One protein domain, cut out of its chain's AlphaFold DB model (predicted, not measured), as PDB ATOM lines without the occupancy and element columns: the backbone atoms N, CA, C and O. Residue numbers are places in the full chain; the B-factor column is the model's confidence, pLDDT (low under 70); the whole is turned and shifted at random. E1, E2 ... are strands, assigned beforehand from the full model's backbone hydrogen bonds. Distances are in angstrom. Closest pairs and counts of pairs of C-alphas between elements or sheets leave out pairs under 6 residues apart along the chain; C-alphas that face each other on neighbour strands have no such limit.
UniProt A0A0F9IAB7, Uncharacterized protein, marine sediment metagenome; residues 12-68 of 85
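AT A GLANCE: This is residues 12 to 68 of the 85 residues of an uncharacterized protein of marine sediment metagenome (UniProt A0A0F9IAB7). Look for a V of two antiparallel sheets: the long hairpin E2 and E3 makes one arm, and the short hairpin E4 and E5 makes the other, with E1 loosely across from E4. The tip of the long arm, residues 37 to 42, sticks out. The printed part has 57 residues, with no named helix and five named strands, E1 to E5 in chain order; the class is all strand. One sheet runs E1 - E2 - E3, the other E4 - E5. The whole is compact, with a radius of gyration of the C-alphas of 11.4 A, and spans 29 by 28 by 15 A.

HOW THE PARTS SIT: Begin with E1, residues 22 to 26, E2, residues 32 to 38, and E3, residues 41 to 47, a meander, each strand the antiparallel neighbour of the one before. In the hairpin E2 and E3, N 34 and O 45 are 2.8 A apart. In the hairpin E1 and E2, N 33 and O 25 are 2.7 A apart. Residues 12 to 13 pair antiparallel with residues 22 to 24 of E1. Move on to the hairpin E4, residues 49 to 53, and E5, residues 60 to 64, where N 52 and O 61 are 2.8 A apart. The closest C-alphas of E1 and E4, those of Leu 23 and Ile 52, are 7.3 A apart. E3 and E4 meet only through their link; E1 and E5 are apart.

IN THESE COORDINATES: Find C-alpha 22 at (99.679, 64.247, 24.891), where E1 begins its 11.4 A. E2 covers 18.1 A and E3 18.9 A, beginning at C-alpha 41, (81.345, 60.098, 27.615). E4 measures 13.4 A; E5 measures 13.2 A and ends at (104.733, 56.163, 38.833).

THE WHOLE: The farthest C-alphas, Gly 40 and Ser 67, are 32.8 A apart. The printed part has no cut and no long link. Look for pLDDT under 70 at residues 18, 37 to 38 and 67 to 68.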
ATOM      1  N   VAL A  12     102.393  64.866  30.275       82.75
ATOM      2  CA  VAL A  12     102.988  63.608  29.817       82.75
ATOM      3  C   VAL A  12     102.720  63.452  28.327       82.75
ATOM      4  O   VAL A  12     101.569  63.421  27.890       82.75
ATOM      5  N   ARG A  13     103.791  63.343  27.535       83.25
ATOM      6  CA  ARG A  13     103.737  63.159  26.078       83.25
ATOM      7  C   ARG A  13     104.373  61.843  25.657       83.25
ATOM      8  O   ARG A  13     105.349  61.384  26.247       83.25
ATOM      9  N   CYS A  14     103.832  61.261  24.594       82.25
ATOM     10  CA  CYS A  14     104.408  60.102  23.939       82.25
ATOM     11  C   CYS A  14     105.730  60.484  23.259       82.25
ATOM     12  O   CYS A  14     105.746  61.370  22.407       82.25
ATOM     13  N   ARG A  15     106.827  59.808  23.625       77.94
ATOM     14  CA  ARG A  15     108.172  60.077  23.079       77.94
ATOM     15  C   ARG A  15     108.459  59.387  21.747       77.94
ATOM     16  O   ARG A  15     109.439  59.730  21.100       77.94
ATOM     17  N   THR A  16     107.624  58.440  21.330       76.75
ATOM     18  CA  THR A  16     107.760  57.778  20.029       76.75
ATOM     19  C   THR A  16     107.639  58.815  18.927       76.75
ATOM     20  O   THR A  16     106.595  59.454  18.804       76.75
ATOM     21  N   HIS A  17     108.694  58.997  18.139       70.00
ATOM     22  CA  HIS A  17     108.652  59.857  16.965       70.00
ATOM     23  C   HIS A  17     107.969  59.096  15.815       70.00
ATOM     24  O   HIS A  17     108.276  57.918  15.630       70.00
ATOM     25  N   PRO A  18     107.029  59.704  15.065       69.88
ATOM     26  CA  PRO A  18     106.599  61.110  15.091       69.88
ATOM     27  C   PRO A  18     105.362  61.400  15.970       69.88
ATOM     28  O   PRO A  18     104.731  62.440  15.826       69.88
ATOM     29  N   CYS A  19     104.959  60.494  16.865       79.56
ATOM     30  CA  CYS A  19     103.670  60.561  17.555       79.56
ATOM     31  C   CYS A  19     103.457  61.838  18.385       79.56
ATOM     32  O   CYS A  19     102.416  62.472  18.237       79.56
ATOM     33  N   GLY A  20     104.372  62.169  19.311       73.19
ATOM     34  CA  GLY A  20     104.338  63.399  20.129       73.19
ATOM     35  C   GLY A  20     103.069  63.649  20.970       73.19
ATOM     36  O   GLY A  20     102.953  64.689  21.622       73.19
ATOM     37  N   LYS A  21     102.101  62.726  20.959       80.31
ATOM     38  CA  LYS A  21     100.742  62.934  21.469       80.31
ATOM     39  C   LYS A  21     100.731  63.108  22.983       80.31
ATOM     40  O   LYS A  21     101.378  62.351  23.706       80.31
ATOM     41  N   ILE A  22      99.941  64.066  23.462       83.88
ATOM     42  CA  ILE A  22      99.679  64.247  24.891       83.88
ATOM     43  C   ILE A  22      98.876  63.049  25.406       83.88
ATOM     44  O   ILE A  22      97.823  62.713  24.865       83.88
ATOM     45  N   LEU A  23      99.401  62.406  26.443       83.00
ATOM     46  CA  LEU A  23      98.795  61.259  27.114       83.00
ATOM     47  C   LEU A  23      97.981  61.691  28.340       83.00
ATOM     48  O   LEU A  23      96.960  61.080  28.639       83.00
ATOM     49  N   GLY A  24      98.408  62.754  29.024       86.19
ATOM     50  CA  GLY A  24      97.729  63.302  30.195       86.19
ATOM     51  C   GLY A  24      98.485  64.471  30.816       86.19
ATOM     52  O   GLY A  24      99.519  64.898  30.301       86.19
ATOM     53  N   VAL A  25      97.964  64.969  31.931       87.00
ATOM     54  CA  VAL A  25      98.551  66.047  32.737       87.00
ATOM     55  C   VAL A  25      98.801  65.550  34.150       87.00
ATOM     56  O   VAL A  25      98.017  64.763  34.663       87.00
ATOM     57  N   VAL A  26      99.878  65.981  34.783       84.69
ATOM     58  CA  VAL A  26     100.179  65.646  36.172       84.69
ATOM     59  C   VAL A  26      99.588  66.730  37.062       84.69
ATOM     60  O   VAL A  26      99.781  67.918  36.796       84.69
ATOM     61  N   ASP A  27      98.839  66.324  38.082       83.06
ATOM     62  CA  ASP A  27      98.335  67.238  39.103       83.06
ATOM     63  C   ASP A  27      99.441  67.656  40.089       83.06
ATOM     64  O   ASP A  27     100.565  67.149  40.068       83.06
ATOM     65  N   GLU A  28      99.119  68.584  40.986       78.75
ATOM     66  CA  GLU A  28     100.060  69.091  41.995       78.75
ATOM     67  C   GLU A  28     100.499  68.015  43.005       78.75
ATOM     68  O   GLU A  28     101.546  68.136  43.636       78.75
ATOM     69  N   SER A  29      99.728  66.930  43.129       76.94
ATOM     70  CA  SER A  29     100.059  65.774  43.968       76.94
ATOM     71  C   SER A  29     100.976  64.767  43.257       76.94
ATOM     72  O   SER A  29     101.382  63.778  43.867       76.94
ATOM     73  N   GLY A  30     101.328  64.997  41.986       78.75
ATOM     74  CA  GLY A  30     102.147  64.089  41.178       78.75
ATOM     75  C   GLY A  30     101.351  62.982  40.475       78.75
ATOM     76  O   GLY A  30     101.941  62.085  39.871       78.75
ATOM     77  N   ARG A  31     100.017  63.015  40.529       83.88
ATOM     78  CA  ARG A  31      99.141  62.004  39.925       83.88
ATOM     79  C   ARG A  31      98.893  62.336  38.470       83.88
ATOM     80  O   ARG A  31      98.613  63.480  38.120       83.88
ATOM     81  N   LEU A  32      98.945  61.327  37.610       86.75
ATOM     82  CA  LEU A  32      98.616  61.525  36.209       86.75
ATOM     83  C   LEU A  32      97.103  61.521  36.024       86.75
ATOM     84  O   LEU A  32      96.425  60.532  36.287       86.75
ATOM     85  N   VAL A  33      96.598  62.618  35.492       88.00
ATOM     86  CA  VAL A  33      95.223  62.813  35.071       88.00
ATOM     87  C   VAL A  33      95.145  62.655  33.555       88.00
ATOM     88  O   VAL A  33      95.691  63.446  32.784       88.00
ATOM     89  N   THR A  34      94.424  61.636  33.110       85.81
ATOM     90  CA  THR A  34      94.139  61.386  31.693       85.81
ATOM     91  C   THR A  34      92.653  61.583  31.422       85.81
ATOM     92  O   THR A  34      91.814  61.334  32.288       85.81
ATOM     93  N   GLN A  35      92.312  62.038  30.219       80.00
ATOM     94  CA  GLN A  35      90.928  62.076  29.754       80.00
ATOM     95  C   GLN A  35      90.779  61.096  28.597       80.00
ATOM     96  O   GLN A  35      91.491  61.188  27.598       80.00
ATOM     97  N   SER A  36      89.853  60.153  28.732       71.81
ATOM     98  CA  SER A  36      89.538  59.184  27.683       71.81
ATOM     99  C   SER A  36      88.049  59.226  27.353       71.81
ATOM    100  O   SER A  36      87.220  59.515  28.214       71.81
ATOM    101  N   LYS A  37      87.690  58.964  26.091       67.56
ATOM    102  CA  LYS A  37      86.288  58.809  25.687       67.56
ATOM    103  C   LYS A  37      85.912  57.337  25.774       67.56
ATOM    104  O   LYS A  37      86.461  56.528  25.030       67.56
ATOM    105  N   ARG A  38      84.945  56.990  26.622       64.94
ATOM    106  CA  ARG A  38      84.358  55.642  26.656       64.94
ATOM    107  C   ARG A  38      82.865  55.763  26.386       64.94
ATOM    108  O   ARG A  38      82.157  56.439  27.121       64.94
ATOM    109  N   LYS A  39      82.392  55.124  25.309       72.62
ATOM    110  CA  LYS A  39      80.979  55.164  24.875       72.62
ATOM    111  C   LYS A  39      80.407  56.593  24.753       72.62
ATOM    112  O   LYS A  39      79.298  56.855  25.196       72.62
ATOM    113  N   GLY A  40      81.180  57.525  24.193       75.19
ATOM    114  CA  GLY A  40      80.746  58.915  23.985       75.19
ATOM    115  C   GLY A  40      80.873  59.840  25.203       75.19
ATOM    116  O   GLY A  40      80.819  61.052  25.027       75.19
ATOM    117  N   TRP A  41      81.137  59.307  26.400       72.12
ATOM    118  CA  TRP A  41      81.345  60.098  27.615       72.12
ATOM    119  C   TRP A  41      82.830  60.337  27.879       72.12
ATOM    120  O   TRP A  41      83.658  59.438  27.695       72.12
ATOM    121  N   TYR A  42      83.164  61.549  28.319       72.69
ATOM    122  CA  TYR A  42      84.503  61.875  28.799       72.69
ATOM    123  C   TYR A  42      84.676  61.312  30.208       72.69
ATOM    124  O   TYR A  42      83.953  61.684  31.126       72.69
ATOM    125  N   ILE A  43      85.644  60.419  30.369       78.00
ATOM    126  CA  ILE A  43      86.037  59.867  31.660       78.00
ATOM    127  C   ILE A  43      87.395  60.457  32.022       78.00
ATOM    128  O   ILE A  43      88.360  60.330  31.262       78.00
ATOM    129  N   LYS A  44      87.450  61.096  33.191       83.75
ATOM    130  CA  LYS A  44      88.692  61.508  33.843       83.75
ATOM    131  C   LYS A  44      89.223  60.315  34.638       83.75
ATOM    132  O   LYS A  44      88.513  59.781  35.485       83.75
ATOM    133  N   THR A  45      90.458  59.917  34.368       84.50
ATOM    134  CA  THR A  45      91.146  58.845  35.094       84.50
ATOM    135  C   THR A  45      92.383  59.420  35.758       84.50
ATOM    136  O   THR A  45      93.242  59.980  35.075       84.50
ATOM    137  N   GLU A  46      92.472  59.261  37.072       88.94
ATOM    138  CA  GLU A  46      93.579  59.735  37.901       88.94
ATOM    139  C   GLU A  46      94.385  58.520  38.357       88.94
ATOM    140  O   GLU A  46      93.810  57.552  38.856       88.94
ATOM    141  N   MET A  47      95.698  58.529  38.139       86.00
ATOM    142  CA  MET A  47      96.554  57.390  38.454       86.00
ATOM    143  C   MET A  47      97.836  57.810  39.166       86.00
ATOM    144  O   MET A  47      98.599  58.657  38.698       86.00
ATOM    145  N   GLU A  48      98.087  57.158  40.298       85.44
ATOM    146  CA  GLU A  48      99.348  57.245  41.035       85.44
ATOM    147  C   GLU A  48     100.392  56.289  40.463       85.44
ATOM    148  O   GLU A  48     101.556  56.642  40.333       85.44
ATOM    149  N   LYS A  49      99.989  55.086  40.050       85.88
ATOM    150  CA  LYS A  49     100.859  54.110  39.392       85.88
ATOM    151  C   LYS A  49     100.056  53.337  38.358       85.88
ATOM    152  O   LYS A  49      98.910  52.976  38.616       85.88
ATOM    153  N   GLY A  50     100.635  53.074  37.194       85.19
ATOM    154  CA  GLY A  50      99.934  52.334  36.149       85.19
ATOM    155  C   GLY A  50     100.631  52.377  34.802       85.19
ATOM    156  O   GLY A  50     101.794  52.752  34.699       85.19
ATOM    157  N   ARG A  51      99.910  51.980  33.755       84.06
ATOM    158  CA  ARG A  51     100.389  52.017  32.371       84.06
ATOM    159  C   ARG A  51      99.417  52.826  31.527       84.06
ATOM    160  O   ARG A  51      98.208  52.633  31.630       84.06
ATOM    161  N   ILE A  52      99.943  53.702  30.679       83.25
ATOM    162  CA  ILE A  52      99.176  54.472  29.702       83.25
ATOM    163  C   ILE A  52      99.599  54.042  28.313       83.25
ATOM    164  O   ILE A  52     100.759  54.177  27.936       83.25
ATOM    165  N   THR A  53      98.640  53.570  27.530       83.56
ATOM    166  CA  THR A  53      98.867  53.243  26.126       83.56
ATOM    167  C   THR A  53      98.526  54.451  25.268       83.56
ATOM    168  O   THR A  53      97.411  54.973  25.310       83.56
ATOM    169  N   CYS A  54      99.479  54.897  24.455       82.75
ATOM    170  CA  CYS A  54      99.229  55.903  23.444       82.75
ATOM    171  C   CYS A  54      98.252  55.343  22.412       82.75
ATOM    172  O   CYS A  54      98.588  54.442  21.650       82.75
ATOM    173  N   THR A  55      97.059  55.921  22.320       78.94
ATOM    174  CA  THR A  55      96.043  55.438  21.373       78.94
ATOM    175  C   THR A  55      96.400  55.687  19.905       78.94
ATOM    176  O   THR A  55      95.655  55.263  19.034       78.94
ATOM    177  N   ASN A  56      97.466  56.447  19.627       80.56
ATOM    178  CA  ASN A  56      97.880  56.785  18.267       80.56
ATOM    179  C   ASN A  56      98.950  55.818  17.735       80.56
ATOM    180  O   ASN A  56      98.807  55.296  16.643       80.56
ATOM    181  N   CYS A  57     100.003  55.551  18.514       81.44
ATOM    182  CA  CYS A  57     101.105  54.675  18.088       81.44
ATOM    183  C   CYS A  57     101.193  53.348  18.859       81.44
ATOM    184  O   CYS A  57     102.092  52.556  18.605       81.44
ATOM    185  N   GLY A  58     100.314  53.112  19.837       82.81
ATOM    186  CA  GLY A  58     100.313  51.895  20.655       82.81
ATOM    187  C   GLY A  58     101.417  51.825  21.715       82.81
ATOM    188  O   GLY A  58     101.431  50.889  22.506       82.81
ATOM    189  N   THR A  59     102.326  52.806  21.780       85.25
ATOM    190  CA  THR A  59     103.397  52.825  22.787       85.25
ATOM    191  C   THR A  59     102.829  52.858  24.199       85.25
ATOM    192  O   THR A  59     101.974  53.684  24.515       85.25
ATOM    193  N   VAL A  60     103.345  51.982  25.057       84.06
ATOM    194  CA  VAL A  60     102.971  51.898  26.467       84.06
ATOM    195  C   VAL A  60     103.983  52.674  27.301       84.06
ATOM    196  O   VAL A  60     105.186  52.461  27.179       84.06
ATOM    197  N   LEU A  61     103.491  53.572  28.149       82.75
ATOM    198  CA  LEU A  61     104.277  54.317  29.122       82.75
ATOM    199  C   LEU A  61     103.889  53.870  30.527       82.75
ATOM    200  O   LEU A  61     102.714  53.899  30.886       82.75
ATOM    201  N   GLU A  62     104.869  53.469  31.327       84.88
ATOM    202  CA  GLU A  62     104.649  53.140  32.735       84.88
ATOM    203  C   GLU A  62     104.760  54.415  33.570       84.88
ATOM    204  O   GLU A  62     105.750  55.142  33.492       84.88
ATOM    205  N   TRP A  63     103.716  54.713  34.337       86.75
ATOM    206  CA  TRP A  63     103.644  55.873  35.211       86.75
ATOM    207  C   TRP A  63     103.812  55.465  36.667       86.75
ATOM    208  O   TRP A  63     103.222  54.485  37.129       86.75
ATOM    209  N   ASN A  64     104.586  56.263  37.394       84.06
ATOM    210  CA  ASN A  64     104.733  56.163  38.833       84.06
ATOM    211  C   ASN A  64     104.896  57.573  39.416       84.06
ATOM    212  O   ASN A  64     105.934  58.202  39.232       84.06
ATOM    213  N   ALA A  65     103.885  58.048  40.137       76.75
ATOM    214  CA  ALA A  65     103.835  59.350  40.795       76.75
ATOM    215  C   ALA A  65     104.951  59.532  41.834       76.75
ATOM    216  O   ALA A  65     105.378  60.652  42.077       76.75
ATOM    217  N   PHE A  66     105.472  58.445  42.414       70.88
ATOM    218  CA  PHE A  66     106.620  58.501  43.329       70.88
ATOM    219  C   PHE A  66     107.948  58.757  42.604       70.88
ATOM    220  O   PHE A  66     108.908  59.223  43.211       70.88
ATOM    221  N   SER A  67     108.008  58.435  41.310       63.16
ATOM    222  CA  SER A  67     109.128  58.747  40.414       63.16
ATOM    223  C   SER A  67     108.888  60.049  39.655       63.16
ATOM    224  O   SER A  67     109.829  60.642  39.130       63.16
ATOM    225  N   ALA A  68     107.625  60.478  39.584       55.78
ATOM    226  CA  ALA A  68     107.271  61.791  39.113       55.78
ATOM    227  C   ALA A  68     107.765  62.788  40.160       55.78
ATOM    228  O   ALA A  68     107.412  62.708  41.337       55.78
TER     229      ALA A  68